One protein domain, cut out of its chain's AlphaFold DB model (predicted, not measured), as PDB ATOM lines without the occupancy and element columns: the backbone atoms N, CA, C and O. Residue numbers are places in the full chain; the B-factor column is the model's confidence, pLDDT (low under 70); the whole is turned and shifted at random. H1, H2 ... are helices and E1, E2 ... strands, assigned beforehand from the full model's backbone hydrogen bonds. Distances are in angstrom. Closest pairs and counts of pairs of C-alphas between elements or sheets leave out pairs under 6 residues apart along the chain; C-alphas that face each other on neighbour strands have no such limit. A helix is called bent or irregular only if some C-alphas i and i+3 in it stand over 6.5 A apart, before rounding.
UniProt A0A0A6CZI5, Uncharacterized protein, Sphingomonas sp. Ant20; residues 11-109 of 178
ATOM      1  N   GLY A  11      -4.134 -46.197  62.314       91.50
ATOM      2  CA  GLY A  11      -3.099 -45.178  62.515       91.50
ATOM      3  C   GLY A  11      -1.857 -45.364  61.632       91.50
ATOM      4  O   GLY A  11      -1.052 -44.446  61.521       91.50
ATOM      5  N   ASN A  12      -1.703 -46.528  60.994       92.81
ATOM      6  CA  ASN A  12      -0.604 -46.849  60.082       92.81
ATOM      7  C   ASN A  12      -1.046 -46.927  58.612       92.81
ATOM      8  O   ASN A  12      -0.294 -47.446  57.782       92.81
ATOM      9  N   ALA A  13      -2.265 -46.486  58.289       94.88
ATOM     10  CA  ALA A  13      -2.761 -46.504  56.920       94.88
ATOM     11  C   ALA A  13      -1.888 -45.612  56.027       94.88
ATOM     12  O   ALA A  13      -1.613 -44.462  56.353       94.88
ATOM     13  N   LEU A  14      -1.458 -46.140  54.884       94.81
ATOM     14  CA  LEU A  14      -0.835 -45.357  53.818       94.81
ATOM     15  C   LEU A  14      -1.911 -44.694  52.958       94.81
ATOM     16  O   LEU A  14      -1.788 -43.529  52.586       94.81
ATOM     17  N   ARG A  15      -2.958 -45.459  52.651       94.81
ATOM     18  CA  ARG A  15      -4.051 -45.058  51.774       94.81
ATOM     19  C   ARG A  15      -5.345 -45.704  52.237       94.81
ATOM     20  O   ARG A  15      -5.348 -46.861  52.662       94.81
ATOM     21  N   ILE A  16      -6.430 -44.950  52.129       97.25
ATOM     22  CA  ILE A  16      -7.785 -45.396  52.427       97.25
ATOM     23  C   ILE A  16      -8.674 -45.053  51.234       97.25
ATOM     24  O   ILE A  16      -8.677 -43.904  50.788       97.25
ATOM     25  N   LEU A  17      -9.426 -46.038  50.743       97.44
ATOM     26  CA  LEU A  17     -10.421 -45.866  49.686       97.44
ATOM     27  C   LEU A  17     -11.811 -46.291  50.182       97.44
ATOM     28  O   LEU A  17     -11.921 -47.156  51.051       97.44
ATOM     29  N   PRO A  18     -12.887 -45.708  49.635       96.38
ATOM     30  CA  PRO A  18     -14.261 -46.002  50.038       96.38
ATOM     31  C   PRO A  18     -14.790 -47.352  49.512       96.38
ATOM     32  O   PRO A  18     -15.905 -47.748  49.850       96.38
ATOM     33  N   PHE A  19     -14.007 -48.046  48.687       95.38
ATOM     34  CA  PHE A  19     -14.319 -49.325  48.051       95.38
ATOM     35  C   PHE A  19     -13.036 -50.140  47.824       95.38
ATOM     36  O   PHE A  19     -11.938 -49.578  47.887       95.38
ATOM     37  N   ASP A  20     -13.179 -51.431  47.501       94.81
ATOM     38  CA  ASP A  20     -12.064 -52.280  47.068       94.81
ATOM     39  C   ASP A  20     -11.528 -51.803  45.714       94.81
ATOM     40  O   ASP A  20     -12.103 -52.021  44.649       94.81
ATOM     41  N   SER A  21     -10.393 -51.129  45.751       94.31
ATOM     42  CA  SER A  21      -9.730 -50.547  44.600       94.31
ATOM     43  C   SER A  21      -9.205 -51.578  43.600       94.31
ATOM     44  O   SER A  21      -8.933 -51.212  42.453       94.31
ATOM     45  N   GLY A  22      -9.106 -52.855  43.991       92.62
ATOM     46  CA  GLY A  22      -8.857 -53.971  43.079       92.62
ATOM     47  C   GLY A  22     -10.044 -54.274  42.155       92.62
ATOM     48  O   GLY A  22      -9.853 -54.871  41.098       92.62
ATOM     49  N   GLY A  23     -11.254 -53.837  42.518       89.81
ATOM     50  CA  GLY A  23     -12.470 -53.951  41.708       89.81
ATOM     51  C   GLY A  23     -12.774 -52.730  40.835       89.81
ATOM     52  O   GLY A  23     -13.796 -52.725  40.153       89.81
ATOM     53  N   TYR A  24     -11.914 -51.703  40.829       91.44
ATOM     54  CA  TYR A  24     -12.226 -50.391  40.247       91.44
ATOM     55  C   TYR A  24     -12.715 -50.439  38.791       91.44
ATOM     56  O   TYR A  24     -13.677 -49.749  38.462       91.44
ATOM     57  N   ASP A  25     -12.131 -51.284  37.938       90.81
ATOM     58  CA  ASP A  25     -12.535 -51.398  36.527       90.81
ATOM     59  C   ASP A  25     -14.010 -51.807  36.360       90.81
ATOM     60  O   ASP A  25     -14.652 -51.432  35.380       90.81
ATOM     61  N   ARG A  26     -14.577 -52.531  37.337       89.31
ATOM     62  CA  ARG A  26     -16.006 -52.881  37.371       89.31
ATOM     63  C   ARG A  26     -16.877 -51.712  37.823       89.31
ATOM     64  O   ARG A  26     -18.029 -51.606  37.423       89.31
ATOM     65  N   TYR A  27     -16.336 -50.826  38.654       89.81
ATOM     66  CA  TYR A  27     -17.070 -49.702  39.240       89.81
ATOM     67  C   TYR A  27     -17.020 -48.452  38.354       89.81
ATOM     68  O   TYR A  27     -17.943 -47.638  38.385       89.81
ATOM     69  N   ALA A  28     -15.968 -48.301  37.544       91.00
ATOM     70  CA  ALA A  28     -15.735 -47.141  36.685       91.00
ATOM     71  C   ALA A  28     -16.940 -46.764  35.791       91.00
ATOM     72  O   ALA A  28     -17.285 -45.578  35.753       91.00
ATOM     73  N   PRO A  29     -17.668 -47.715  35.156       89.25
ATOM     74  CA  PRO A  29     -18.870 -47.392  34.379       89.25
ATOM     75  C   PRO A  29     -19.987 -46.713  35.190       89.25
ATOM     76  O   PRO A  29     -20.767 -45.943  34.632       89.25
ATOM     77  N   HIS A  30     -20.052 -46.962  36.502       86.94
ATOM     78  CA  HIS A  30     -21.074 -46.427  37.417       86.94
ATOM     79  C   HIS A  30     -20.648 -45.104  38.069       86.94
ATOM     80  O   HIS A  30     -21.479 -44.313  38.526       86.94
ATOM     81  N   ILE A  31     -19.341 -44.853  38.116       88.94
ATOM     82  CA  ILE A  31     -18.740 -43.649  38.689       88.94
ATOM     83  C   ILE A  31     -18.774 -42.487  37.683       88.94
ATOM     84  O   ILE A  31     -19.102 -41.356  38.063       88.94
ATOM     85  N   GLY A  32     -18.525 -42.788  36.405       86.81
ATOM     86  CA  GLY A  32     -18.490 -41.834  35.298       86.81
ATOM     87  C   GLY A  32     -17.064 -41.539  34.808       86.81
ATOM     88  O   GLY A  32     -16.102 -41.750  35.539       86.81
ATOM     89  N   PRO A  33     -16.906 -41.032  33.572       89.00
ATOM     90  CA  PRO A  33     -15.609 -40.959  32.888       89.00
ATOM     91  C   PRO A  33     -14.688 -39.827  33.366       89.00
ATOM     92  O   PRO A  33     -13.549 -39.749  32.920       89.00
ATOM     93  N   LEU A  34     -15.190 -38.913  34.201       91.50
ATOM     94  CA  LEU A  34     -14.448 -37.737  34.670       91.50
ATOM     95  C   LEU A  34     -13.675 -37.982  35.964       91.50
ATOM     96  O   LEU A  34     -12.884 -37.132  36.353       91.50
ATOM     97  N   LEU A  35     -13.940 -39.105  36.629       95.06
ATOM     98  CA  LEU A  35     -13.322 -39.456  37.895       95.06
ATOM     99  C   LEU A  35     -12.447 -40.680  37.694       95.06
ATOM    100  O   LEU A  35     -12.881 -41.670  37.103       95.06
ATOM    101  N   ASP A  36     -11.242 -40.626  38.235       95.00
ATOM    102  CA  ASP A  36     -10.354 -41.766  38.335       95.00
ATOM    103  C   ASP A  36     -10.372 -42.360  39.753       95.00
ATOM    104  O   ASP A  36     -11.077 -41.908  40.656       95.00
ATOM    105  N   ARG A  37      -9.624 -43.444  39.960       94.50
ATOM    106  CA  ARG A  37      -9.521 -44.097  41.271       94.50
ATOM    107  C   ARG A  37      -8.932 -43.174  42.346       94.50
ATOM    108  O   ARG A  37      -9.307 -43.295  43.511       94.50
ATOM    109  N   SER A  38      -7.979 -42.320  41.980       95.25
ATOM    110  CA  SER A  38      -7.254 -41.462  42.918       95.25
ATOM    111  C   SER A  38      -8.131 -40.346  43.488       95.25
ATOM    112  O   SER A  38      -7.950 -39.974  44.646       95.25
ATOM    113  N   ASP A  39      -9.165 -39.926  42.751       95.81
ATOM    114  CA  ASP A  39     -10.183 -38.978  43.226       95.81
ATOM    115  C   ASP A  39     -10.962 -39.478  44.459       95.81
ATOM    116  O   ASP A  39     -11.597 -38.693  45.170       95.81
ATOM    117  N   PHE A  40     -10.915 -40.785  44.738       96.38
ATOM    118  CA  PHE A  40     -11.560 -41.407  45.894       96.38
ATOM    119  C   PHE A  40     -10.616 -41.634  47.082       96.38
ATOM    120  O   PHE A  40     -11.063 -42.110  48.127       96.38
ATOM    121  N   GLU A  41      -9.325 -41.318  46.968       96.06
ATOM    122  CA  GLU A  41      -8.385 -41.483  48.078       96.06
ATOM    123  C   GLU A  41      -8.713 -40.506  49.217       96.06
ATOM    124  O   GLU A  41      -8.644 -39.288  49.076       96.06
ATOM    125  N   LEU A  42      -9.041 -41.042  50.396       93.38
ATOM    126  CA  LEU A  42      -9.408 -40.229  51.563       93.38
ATOM    127  C   LEU A  42      -8.175 -39.682  52.305       93.38
ATOM    128  O   LEU A  42      -8.298 -38.791  53.148       93.38
ATOM    129  N   GLY A  43      -6.993 -40.234  52.013       90.81
ATOM    130  CA  GLY A  43      -5.732 -39.992  52.713       90.81
ATOM    131  C   GLY A  43      -5.352 -41.133  53.665       90.81
ATOM    132  O   GLY A  43      -5.749 -42.280  53.476       90.81
ATOM    133  N   SER A  44      -4.558 -40.811  54.688       90.50
ATOM    134  CA  SER A  44      -3.927 -41.773  55.613       90.50
ATOM    135  C   SER A  44      -4.394 -41.658  57.067       90.50
ATOM    136  O   SER A  44      -3.942 -42.399  57.938       90.50
ATOM    137  N   ARG A  45      -5.281 -40.707  57.377       91.31
ATOM    138  CA  ARG A  45      -5.713 -40.492  58.761       91.31
ATOM    139  C   ARG A  45      -6.606 -41.637  59.231       91.31
ATOM    140  O   ARG A  45      -7.616 -41.950  58.603       91.31
ATOM    141  N   GLY A  46      -6.283 -42.188  60.398       89.94
ATOM    142  CA  GLY A  46      -7.002 -43.331  60.950       89.94
ATOM    143  C   GLY A  46      -8.482 -43.081  61.253       89.94
ATOM    144  O   GLY A  46      -9.221 -44.047  61.351       89.94
ATOM    145  N   ASP A  47      -8.940 -41.826  61.363       94.38
ATOM    146  CA  ASP A  47     -10.339 -41.461  61.636       94.38
ATOM    147  C   ASP A  47     -11.251 -41.458  60.391       94.38
ATOM    148  O   ASP A  47     -12.479 -41.424  60.519       94.38
ATOM    149  N   LEU A  48     -10.680 -41.503  59.184       95.31
ATOM    150  CA  LEU A  48     -11.425 -41.359  57.928       95.31
ATOM    151  C   LEU A  48     -12.453 -42.468  57.664       95.31
ATOM    152  O   LEU A  48     -13.565 -42.109  57.268       95.31
ATOM    153  N   PRO A  49     -12.177 -43.765  57.922       95.94
ATOM    154  CA  PRO A  49     -13.175 -44.815  57.731       95.94
ATOM    155  C   PRO A  49     -14.452 -44.551  58.531       95.94
ATOM    156  O   PRO A  49     -15.551 -44.648  57.999       95.94
ATOM    157  N   MET A  50     -14.324 -44.113  59.785       94.88
ATOM    158  CA  MET A  50     -15.467 -43.823  60.655       94.88
ATOM    159  C   MET A  50     -16.258 -42.612  60.165       94.88
ATOM    160  O   MET A  50     -17.488 -42.611  60.224       94.88
ATOM    161  N   ARG A  51     -15.573 -41.584  59.651       96.00
ATOM    162  CA  ARG A  51     -16.233 -40.418  59.048       96.00
ATOM    163  C   ARG A  51     -17.002 -40.802  57.790       96.00
ATOM    164  O   ARG A  51     -18.117 -40.322  57.612       96.00
ATOM    165  N   LEU A  52     -16.445 -41.685  56.963       97.00
ATOM    166  CA  LEU A  52     -17.134 -42.221  55.793       97.00
ATOM    167  C   LEU A  52     -18.356 -43.040  56.201       97.00
ATOM    168  O   LEU A  52     -19.444 -42.783  55.693       97.00
ATOM    169  N   VAL A  53     -18.206 -43.973  57.146       97.12
ATOM    170  CA  VAL A  53     -19.328 -44.768  57.668       97.12
ATOM    171  C   VAL A  53     -20.436 -43.847  58.167       97.12
ATOM    172  O   VAL A  53     -21.592 -44.006  57.781       97.12
ATOM    173  N   ARG A  54     -20.091 -42.824  58.955       96.94
ATOM    174  CA  ARG A  54     -21.068 -41.853  59.448       96.94
ATOM    175  C   ARG A  54     -21.737 -41.069  58.317       96.94
ATOM    176  O   ARG A  54     -22.943 -40.871  58.369       96.94
ATOM    177  N   ALA A  55     -20.976 -40.628  57.318       96.69
ATOM    178  CA  ALA A  55     -21.489 -39.803  56.227       96.69
ATOM    179  C   ALA A  55     -22.378 -40.581  55.243       96.69
ATOM    180  O   ALA A  55     -23.373 -40.034  54.780       96.69
ATOM    181  N   PHE A  56     -22.038 -41.835  54.932       97.50
ATOM    182  CA  PHE A  56     -22.696 -42.606  53.869       97.50
ATOM    183  C   PHE A  56     -23.645 -43.692  54.368       97.50
ATOM    184  O   PHE A  56     -24.534 -44.095  53.621       97.50
ATOM    185  N   PHE A  57     -23.482 -44.155  55.608       97.31
ATOM    186  CA  PHE A  57     -24.268 -45.246  56.186       97.31
ATOM    187  C   PHE A  57     -24.958 -44.857  57.495       97.31
ATOM    188  O   PHE A  57     -25.773 -45.627  57.991       97.31
ATOM    189  N   ASP A  58     -24.663 -43.687  58.070       97.38
ATOM    190  CA  ASP A  58     -25.134 -43.207  59.379       97.38
ATOM    191  C   ASP A  58     -24.616 -44.017  60.592       97.38
ATOM    192  O   ASP A  58     -24.228 -43.428  61.604       97.38
ATOM    193  N   SER A  59     -24.515 -45.346  60.498       97.19
ATOM    194  CA  SER A  59     -24.066 -46.224  61.585       97.19
ATOM    195  C   SER A  59     -23.196 -47.392  61.108       97.19
ATOM    196  O   SER A  59     -23.295 -47.849  59.968       97.19
ATOM    197  N   ASN A  60     -22.400 -47.951  62.029       97.00
ATOM    198  CA  ASN A  60     -21.641 -49.187  61.798       97.00
ATOM    199  C   ASN A  60     -22.558 -50.357  61.410       97.00
ATOM    200  O   ASN A  60     -22.189 -51.177  60.576       97.00
ATOM    201  N   GLY A  61     -23.764 -50.422  61.986       97.06
ATOM    202  CA  GLY A  61     -24.734 -51.474  61.690       97.06
ATOM    203  C   GLY A  61     -25.318 -51.389  60.281       97.06
ATOM    204  O   GLY A  61     -25.595 -52.423  59.674       97.06
ATOM    205  N   ASN A  62     -25.495 -50.181  59.751       96.62
ATOM    206  CA  ASN A  62     -25.897 -49.979  58.364       96.62
ATOM    207  C   ASN A  62     -24.750 -50.287  57.404       96.62
ATOM    208  O   ASN A  62     -24.974 -50.964  56.406       96.62
ATOM    209  N   TYR A  63     -23.524 -49.867  57.735       96.44
ATOM    210  CA  TYR A  63     -22.334 -50.202  56.953       96.44
ATOM    211  C   TYR A  63     -22.125 -51.716  56.855       96.44
ATOM    212  O   TYR A  63     -22.038 -52.254  55.757       96.44
ATOM    213  N   PHE A  64     -22.157 -52.422  57.988       95.62
ATOM    214  CA  PHE A  64     -21.983 -53.875  58.036       95.62
ATOM    215  C   PHE A  64     -23.021 -54.642  57.203       95.62
ATOM    216  O   PHE A  64     -22.732 -55.713  56.683       95.62
ATOM    217  N   ARG A  65     -24.239 -54.101  57.081       93.38
ATOM    218  CA  ARG A  65     -25.347 -54.711  56.327       93.38
ATOM    219  C   ARG A  65     -25.483 -54.154  54.907       93.38
ATOM    220  O   ARG A  65     -26.510 -54.403  54.278       93.38
ATOM    221  N   SER A  66     -24.513 -53.366  54.440       92.44
ATOM    222  CA  SER A  66     -24.529 -52.698  53.132       92.44
ATOM    223  C   SER A  66     -25.818 -51.902  52.877       92.44
ATOM    224  O   SER A  66     -26.438 -52.001  51.823       92.44
ATOM    225  N   ARG A  67     -26.239 -51.104  53.871       94.31
ATOM    226  CA  ARG A  67     -27.426 -50.228  53.828       94.31
ATOM    227  C   ARG A  67     -27.021 -48.747  53.794       94.31
ATOM    228  O   ARG A  67     -27.116 -48.077  54.822       94.31
ATOM    229  N   PRO A  68     -26.526 -48.231  52.658       95.25
ATOM    230  CA  PRO A  68     -26.191 -46.815  52.527       95.25
ATOM    231  C   PRO A  68     -27.426 -45.925  52.714       95.25
ATOM    232  O   PRO A  68     -28.533 -46.271  52.299       95.25
ATOM    233  N   THR A  69     -27.222 -44.763  53.325       96.38
ATOM    234  CA  THR A  69     -28.260 -43.775  53.651       96.38
ATOM    235  C   THR A  69     -28.058 -42.440  52.937       96.38
ATOM    236  O   THR A  69     -29.013 -41.677  52.808       96.38
ATOM    237  N   ALA A  70     -26.843 -42.147  52.458       94.88
ATOM    238  CA  ALA A  70     -26.559 -40.896  51.763       94.88
ATOM    239  C   ALA A  70     -27.251 -40.817  50.398       94.88
ATOM    240  O   ALA A  70     -27.283 -41.777  49.628       94.88
ATOM    241  N   ASP A  71     -27.759 -39.633  50.070       93.25
ATOM    242  CA  ASP A  71     -28.276 -39.326  48.745       93.25
ATOM    243  C   ASP A  71     -27.301 -38.454  47.965       93.25
ATOM    244  O   ASP A  71     -26.833 -37.434  48.471       93.25
ATOM    245  N   ALA A  72     -27.012 -38.846  46.724       92.19
ATOM    246  CA  ALA A  72     -26.157 -38.074  45.836       92.19
ATOM    247  C   ALA A  72     -26.747 -36.687  45.535       92.19
ATOM    248  O   ALA A  72     -25.985 -35.762  45.253       92.19
ATOM    249  N   ASP A  73     -28.070 -36.528  45.616       92.81
ATOM    250  CA  ASP A  73     -28.745 -35.241  45.423       92.81
ATOM    251  C   ASP A  73     -28.648 -34.334  46.657       92.81
ATOM    252  O   ASP A  73     -28.739 -33.113  46.545       92.81
ATOM    253  N   GLY A  74     -28.388 -34.915  47.833       92.50
ATOM    254  CA  GLY A  74     -28.114 -34.182  49.071       92.50
ATOM    255  C   GLY A  74     -26.660 -33.717  49.215       92.50
ATOM    256  O   GLY A  74     -26.338 -32.990  50.154       92.50
ATOM    257  N   ILE A  75     -25.771 -34.128  48.308       95.31
ATOM    258  CA  ILE A  75     -24.346 -33.785  48.319       95.31
ATOM    259  C   ILE A  75     -24.089 -32.677  47.290       95.31
ATOM    260  O   ILE A  75     -24.524 -32.763  46.143       95.31
ATOM    261  N   SER A  76     -23.337 -31.645  47.695       95.06
ATOM    262  CA  SER A  76     -22.964 -30.523  46.821       95.06
ATOM    263  C   SER A  76     -22.357 -30.997  45.499       95.06
ATOM    264  O   SER A  76     -21.523 -31.904  45.473       95.06
ATOM    265  N   ILE A  77     -22.718 -30.326  44.402       90.94
ATOM    266  CA  ILE A  77     -22.179 -30.609  43.065       90.94
ATOM    267  C   ILE A  77     -20.655 -30.452  42.997       90.94
ATOM    268  O   ILE A  77     -20.016 -31.134  42.210       90.94
ATOM    269  N   ALA A  78     -20.067 -29.634  43.876       93.31
ATOM    270  CA  ALA A  78     -18.619 -29.470  43.987       93.31
ATOM    271  C   ALA A  78     -17.893 -30.710  44.559       93.31
ATOM    272  O   ALA A  78     -16.666 -30.737  44.596       93.31
ATOM    273  N   HIS A  79     -18.622 -31.724  45.035       94.38
ATOM    274  CA  HIS A  79     -18.071 -32.957  45.602       94.38
ATOM    275  C   HIS A  79     -18.392 -34.166  44.716       94.38
ATOM    276  O   HIS A  79     -19.066 -35.109  45.138       94.38
ATOM    277  N   GLU A  80     -17.916 -34.138  43.471       94.88
ATOM    278  CA  GLU A  80     -18.243 -35.142  42.451       94.88
ATOM    279  C   GLU A  80     -17.907 -36.578  42.876       94.88
ATOM    280  O   GLU A  80     -18.769 -37.451  42.754       94.88
ATOM    281  N   ALA A  81     -16.728 -36.818  43.465       95.81
ATOM    282  CA  ALA A  81     -16.334 -38.137  43.970       95.81
ATOM    283  C   ALA A  81     -17.279 -38.651  45.072       95.81
ATOM    284  O   ALA A  81     -17.722 -39.800  45.046       95.81
ATOM    285  N   ALA A  82     -17.684 -37.786  46.007       95.94
ATOM    286  CA  ALA A  82     -18.642 -38.150  47.053       95.94
ATOM    287  C   ALA A  82     -20.021 -38.494  46.464       95.94
ATOM    288  O   ALA A  82     -20.640 -39.478  46.872       95.94
ATOM    289  N   ARG A  83     -20.488 -37.729  45.467       96.00
ATOM    290  CA  ARG A  83     -21.737 -38.029  44.744       96.00
ATOM    291  C   ARG A  83     -21.647 -39.353  43.993       96.00
ATOM    292  O   ARG A  83     -22.589 -40.138  44.039       96.00
ATOM    293  N   ALA A  84     -20.530 -39.609  43.317       95.62
ATOM    294  CA  ALA A  84     -20.299 -40.858  42.606       95.62
ATOM    295  C   ALA A  84     -20.308 -42.060  43.555       95.62
ATOM    296  O   ALA A  84     -20.986 -43.044  43.274       95.62
ATOM    297  N   PHE A  85     -19.662 -41.953  44.719       95.94
ATOM    298  CA  PHE A  85     -19.698 -43.012  45.725       95.94
ATOM    299  C   PHE A  85     -21.103 -43.225  46.321       95.94
ATOM    300  O   PHE A  85     -21.530 -44.368  46.502       95.94
ATOM    301  N   ALA A  86     -21.869 -42.155  46.570       95.50
ATOM    302  CA  ALA A  86     -23.265 -42.271  47.009       95.50
ATOM    303  C   ALA A  86     -24.137 -43.014  45.982       95.50
ATOM    304  O   ALA A  86     -24.950 -43.854  46.365       95.50
ATOM    305  N   ARG A  87     -23.939 -42.755  44.680       93.44
ATOM    306  CA  ARG A  87     -24.610 -43.508  43.607       93.44
ATOM    307  C   ARG A  87     -24.169 -44.970  43.593       93.44
ATOM    308  O   ARG A  87     -25.020 -45.847  43.689       93.44
ATOM    309  N   LEU A  88     -22.858 -45.221  43.544       93.12
ATOM    310  CA  LEU A  88     -22.274 -46.564  43.459       93.12
ATOM    311  C   LEU A  88     -22.736 -47.467  44.610       93.12
ATOM    312  O   LEU A  88     -23.176 -48.591  44.390       93.12
ATOM    313  N   SER A  89     -22.667 -46.969  45.846       93.25
ATOM    314  CA  SER A  89     -23.049 -47.748  47.030       93.25
ATOM    315  C   SER A  89     -24.532 -48.143  47.016       93.25
ATOM    316  O   SER A  89     -24.876 -49.251  47.438       93.25
ATOM    317  N   ARG A  90     -25.409 -47.279  46.484       91.44
ATOM    318  CA  ARG A  90     -26.867 -47.489  46.419       91.44
ATOM    319  C   ARG A  90     -27.350 -48.250  45.191       91.44
ATOM    320  O   ARG A  90     -28.479 -48.743  45.220       91.44
ATOM    321  N   ASP A  91     -26.539 -48.353  44.143       87.94
ATOM    322  CA  ASP A  91     -26.944 -48.911  42.856       87.94
ATOM    323  C   ASP A  91     -27.341 -50.393  42.980       87.94
ATOM    324  O   ASP A  91     -26.513 -51.275  43.196       87.94
ATOM    325  N   GLN A  92     -28.633 -50.697  42.875       84.75
ATOM    326  CA  GLN A  92     -29.116 -52.077  42.976       84.75
ATOM    327  C   GLN A  92     -28.813 -52.896  41.716       84.75
ATOM    328  O   GLN A  92     -28.786 -54.119  41.791       84.75
ATOM    329  N   SER A  93     -28.550 -52.252  40.571       81.62
ATOM    330  CA  SER A  93     -28.311 -52.955  39.301       81.62
ATOM    331  C   SER A  93     -27.007 -53.755  39.290       81.62
ATOM    332  O   SER A  93     -26.896 -54.739  38.569       81.62
ATOM    333  N   ILE A  94     -26.057 -53.367  40.142       77.88
ATOM    334  CA  ILE A  94     -24.771 -54.046  40.346       77.88
ATOM    335  C   ILE A  94     -24.680 -54.755  41.698       77.88
ATOM    336  O   ILE A  94     -23.583 -55.030  42.184       77.88
ATOM    337  N   ALA A  95     -25.815 -54.993  42.369       72.00
ATOM    338  CA  ALA A  95     -25.819 -55.684  43.663       72.00
ATOM    339  C   ALA A  95     -25.280 -57.120  43.546       72.00
ATOM    340  O   ALA A  95     -24.625 -57.594  44.468       72.00
ATOM    341  N   ASP A  96     -25.495 -57.753  42.392       70.62
ATOM    342  CA  ASP A  96     -25.046 -59.117  42.097       70.62
ATOM    343  C   ASP A  96     -23.652 -59.183  41.435       70.62
ATOM    344  O   ASP A  96     -23.158 -60.280  41.182       70.62
ATOM    345  N   ASP A  97     -23.017 -58.041  41.132       72.88
ATOM    346  CA  ASP A  97     -21.702 -58.007  40.464       72.88
ATOM    347  C   ASP A  97     -20.548 -58.130  41.474       72.88
ATOM    348  O   ASP A  97     -19.718 -59.041  41.390       72.88
ATOM    349  N   ASP A  98     -20.507 -57.231  42.463       80.44
ATOM    350  CA  ASP A  98     -19.472 -57.220  43.499       80.44
ATOM    351  C   ASP A  98     -19.955 -56.499  44.769       80.44
ATOM    352  O   ASP A  98     -20.175 -55.281  44.788       80.44
ATOM    353  N   ASP A  99     -20.076 -57.246  45.866       78.56
ATOM    354  CA  ASP A  99     -20.457 -56.729  47.183       78.56
ATOM    355  C   ASP A  99     -19.362 -55.851  47.821       78.56
ATOM    356  O   ASP A  99     -19.616 -55.112  48.778       78.56
ATOM    357  N   ARG A 100     -18.149 -55.846  47.250       88.44
ATOM    358  CA  ARG A 100     -16.996 -55.070  47.733       88.44
ATOM    359  C   ARG A 100     -16.960 -53.622  47.240       88.44
ATOM    360  O   ARG A 100     -16.137 -52.838  47.718       88.44
ATOM    361  N   ARG A 101     -17.909 -53.212  46.390       91.25
ATOM    362  CA  ARG A 101     -18.071 -51.831  45.878       91.25
ATOM    363  C   ARG A 101     -18.257 -50.751  46.950       91.25
ATOM    364  O   ARG A 101     -18.227 -49.562  46.651       91.25
ATOM    365  N   SER A 102     -18.533 -51.153  48.187       93.06
ATOM    366  CA  SER A 102     -18.631 -50.267  49.346       93.06
ATOM    367  C   SER A 102     -17.829 -50.773  50.545       93.06
ATOM    368  O   SER A 102     -18.092 -50.368  51.673       93.06
ATOM    369  N   THR A 103     -16.881 -51.687  50.320       94.56
ATOM    370  CA  THR A 103     -15.953 -52.153  51.353       94.56
ATOM    371  C   THR A 103     -14.788 -51.183  51.437       94.56
ATOM    372  O   THR A 103     -14.012 -51.077  50.497       94.56
ATOM    373  N   ILE A 104     -14.648 -50.488  52.564       96.88
ATOM    374  CA  ILE A 104     -13.529 -49.567  52.785       96.88
ATOM    375  C   ILE A 104     -12.217 -50.347  52.700       96.88
ATOM    376  O   ILE A 104     -11.973 -51.257  53.496       96.88
ATOM    377  N   GLU A 105     -11.357 -49.956  51.768       97.00
ATOM    378  CA  GLU A 105     -10.020 -50.516  51.646       97.00
ATOM    379  C   GLU A 105      -9.035 -49.698  52.478       97.00
ATOM    380  O   GLU A 105      -9.014 -48.467  52.425       97.00
ATOM    381  N   VAL A 106      -8.181 -50.398  53.223       96.38
ATOM    382  CA  VAL A 106      -7.076 -49.807  53.975       96.38
ATOM    383  C   VAL A 106      -5.781 -50.472  53.534       96.38
ATOM    384  O   VAL A 106      -5.573 -51.662  53.759       96.38
ATOM    385  N   GLN A 107      -4.889 -49.688  52.940       95.44
ATOM    386  CA  GLN A 107      -3.563 -50.139  52.533       95.44
ATOM    387  C   GLN A 107      -2.544 -49.746  53.602       95.44
ATOM    388  O   GLN A 107      -2.460 -48.580  53.992       95.44
ATOM    389  N   ILE A 108      -1.740 -50.702  54.065       94.44
ATOM    390  CA  ILE A 108      -0.667 -50.483  55.043       94.44
ATOM    391  C   ILE A 108       0.661 -50.839  54.372       94.44
ATOM    392  O   ILE A 108       0.809 -51.922  53.813       94.44
ATOM    393  N   ALA A 109       1.637 -49.931  54.429       90.62
ATOM    394  CA  ALA A 109       2.905 -50.070  53.698       90.62
ATOM    395  C   ALA A 109       3.860 -51.131  54.274       90.62
ATOM    396  O   ALA A 109       4.842 -51.502  53.635       90.62
TER     397      ALA A 109
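AT A GLANCE: This is residues 11 to 109 of the 178 residues of an uncharacterized protein of Sphingomonas sp. Ant20 (UniProt A0A0A6CZI5). Helix H4 lies near the middle of a small, mostly helical body, with H1 packed on one side of it at about a right angle and H2 more loosely placed on the other side, while E1 and E2 form a two-stranded ribbon at one end of the long axis. Short H5 packs near the last residues of H4, H3 makes a corner with H2, and two long stretches, residues 32 to 47 and 65 to 79, have no named element. The printed part has 99 residues, with five named helices and two named strands in the order E1, H1, H2, H3, H4, H5, E2; the sheet order is E1 - E2, antiparallel. The whole is compact, with a radius of gyration of the C-alphas of 12.6 A and spans of 35 by 30 by 28 A.

IN THESE COORDINATES: E1, residues 13 to 17, begins at C-alpha 13 at (-2.761, -46.504, 56.920) and is 10.6 A long. H1, residues 21 to 31, is 12.8 A long and irregular, with C-alphas 22 and 25 7.9 A apart. H2, residues 48 to 57, measures 13.5 A, and H3 is residues 60 to 64. H4, residues 80 to 90, begins at C-alpha 80 at (-18.243, -35.142, 42.451) and measures 15.6 A. H5, residues 99 to 102, is irregular, with C-alphas 99 and 102 7.1 A apart. E2, residues 105 to 108, is 10.0 A long and ends at C-alpha 108 at (-0.667, -50.483, 55.043).

HOW THE PARTS SIT: E1 and E2 are antiparallel neighbours at 164 degrees, with N 14 and O 107 2.8 A apart and N 105 and O 17 2.9 A apart, both within hydrogen-bond range. H1 and H4 touch, about perpendicular at 83 degrees; their closest C-alphas, of Ile 31 and Ala 84, are 5.1 A apart. H1 and H5 only just touch, with 3 pairs of C-alphas within 8 A, the closest being Tyr 27 and Arg 101 at 7.0 A. H4 and H5 touch, with the C-alphas of Ser 89 and Ser 102 closest at 5.6 A. H2 and H4 are close but not clearly touching, with the C-alphas of Phe 56 and Ala 86 closest at 6.9 A, at a steep tilt of 59 degrees, the same way. H2 and H3 touch only at the corner, with the C-alphas of Phe 57 and Tyr 63 closest at 5.4 A. Among the pairs that are apart are H1 and H2, and H3 and H4. Every O i to N i+4 pair is within hydrogen-bond range in H2, H3 and H4; H1 has 2 of 7, with 5 of 8 O i to N i+3 pairs, and H5 is too short for an O i to N i+4 pair.

THE WHOLE: The C-alphas farthest apart, of Asp 73 and Ala 109, are 35.9 A apart. The printed part has no cut. The links from H1 to H2 and from H3 to H4 are long. The mean pLDDT of the printed part is 92.6, and no printed residue is under 70.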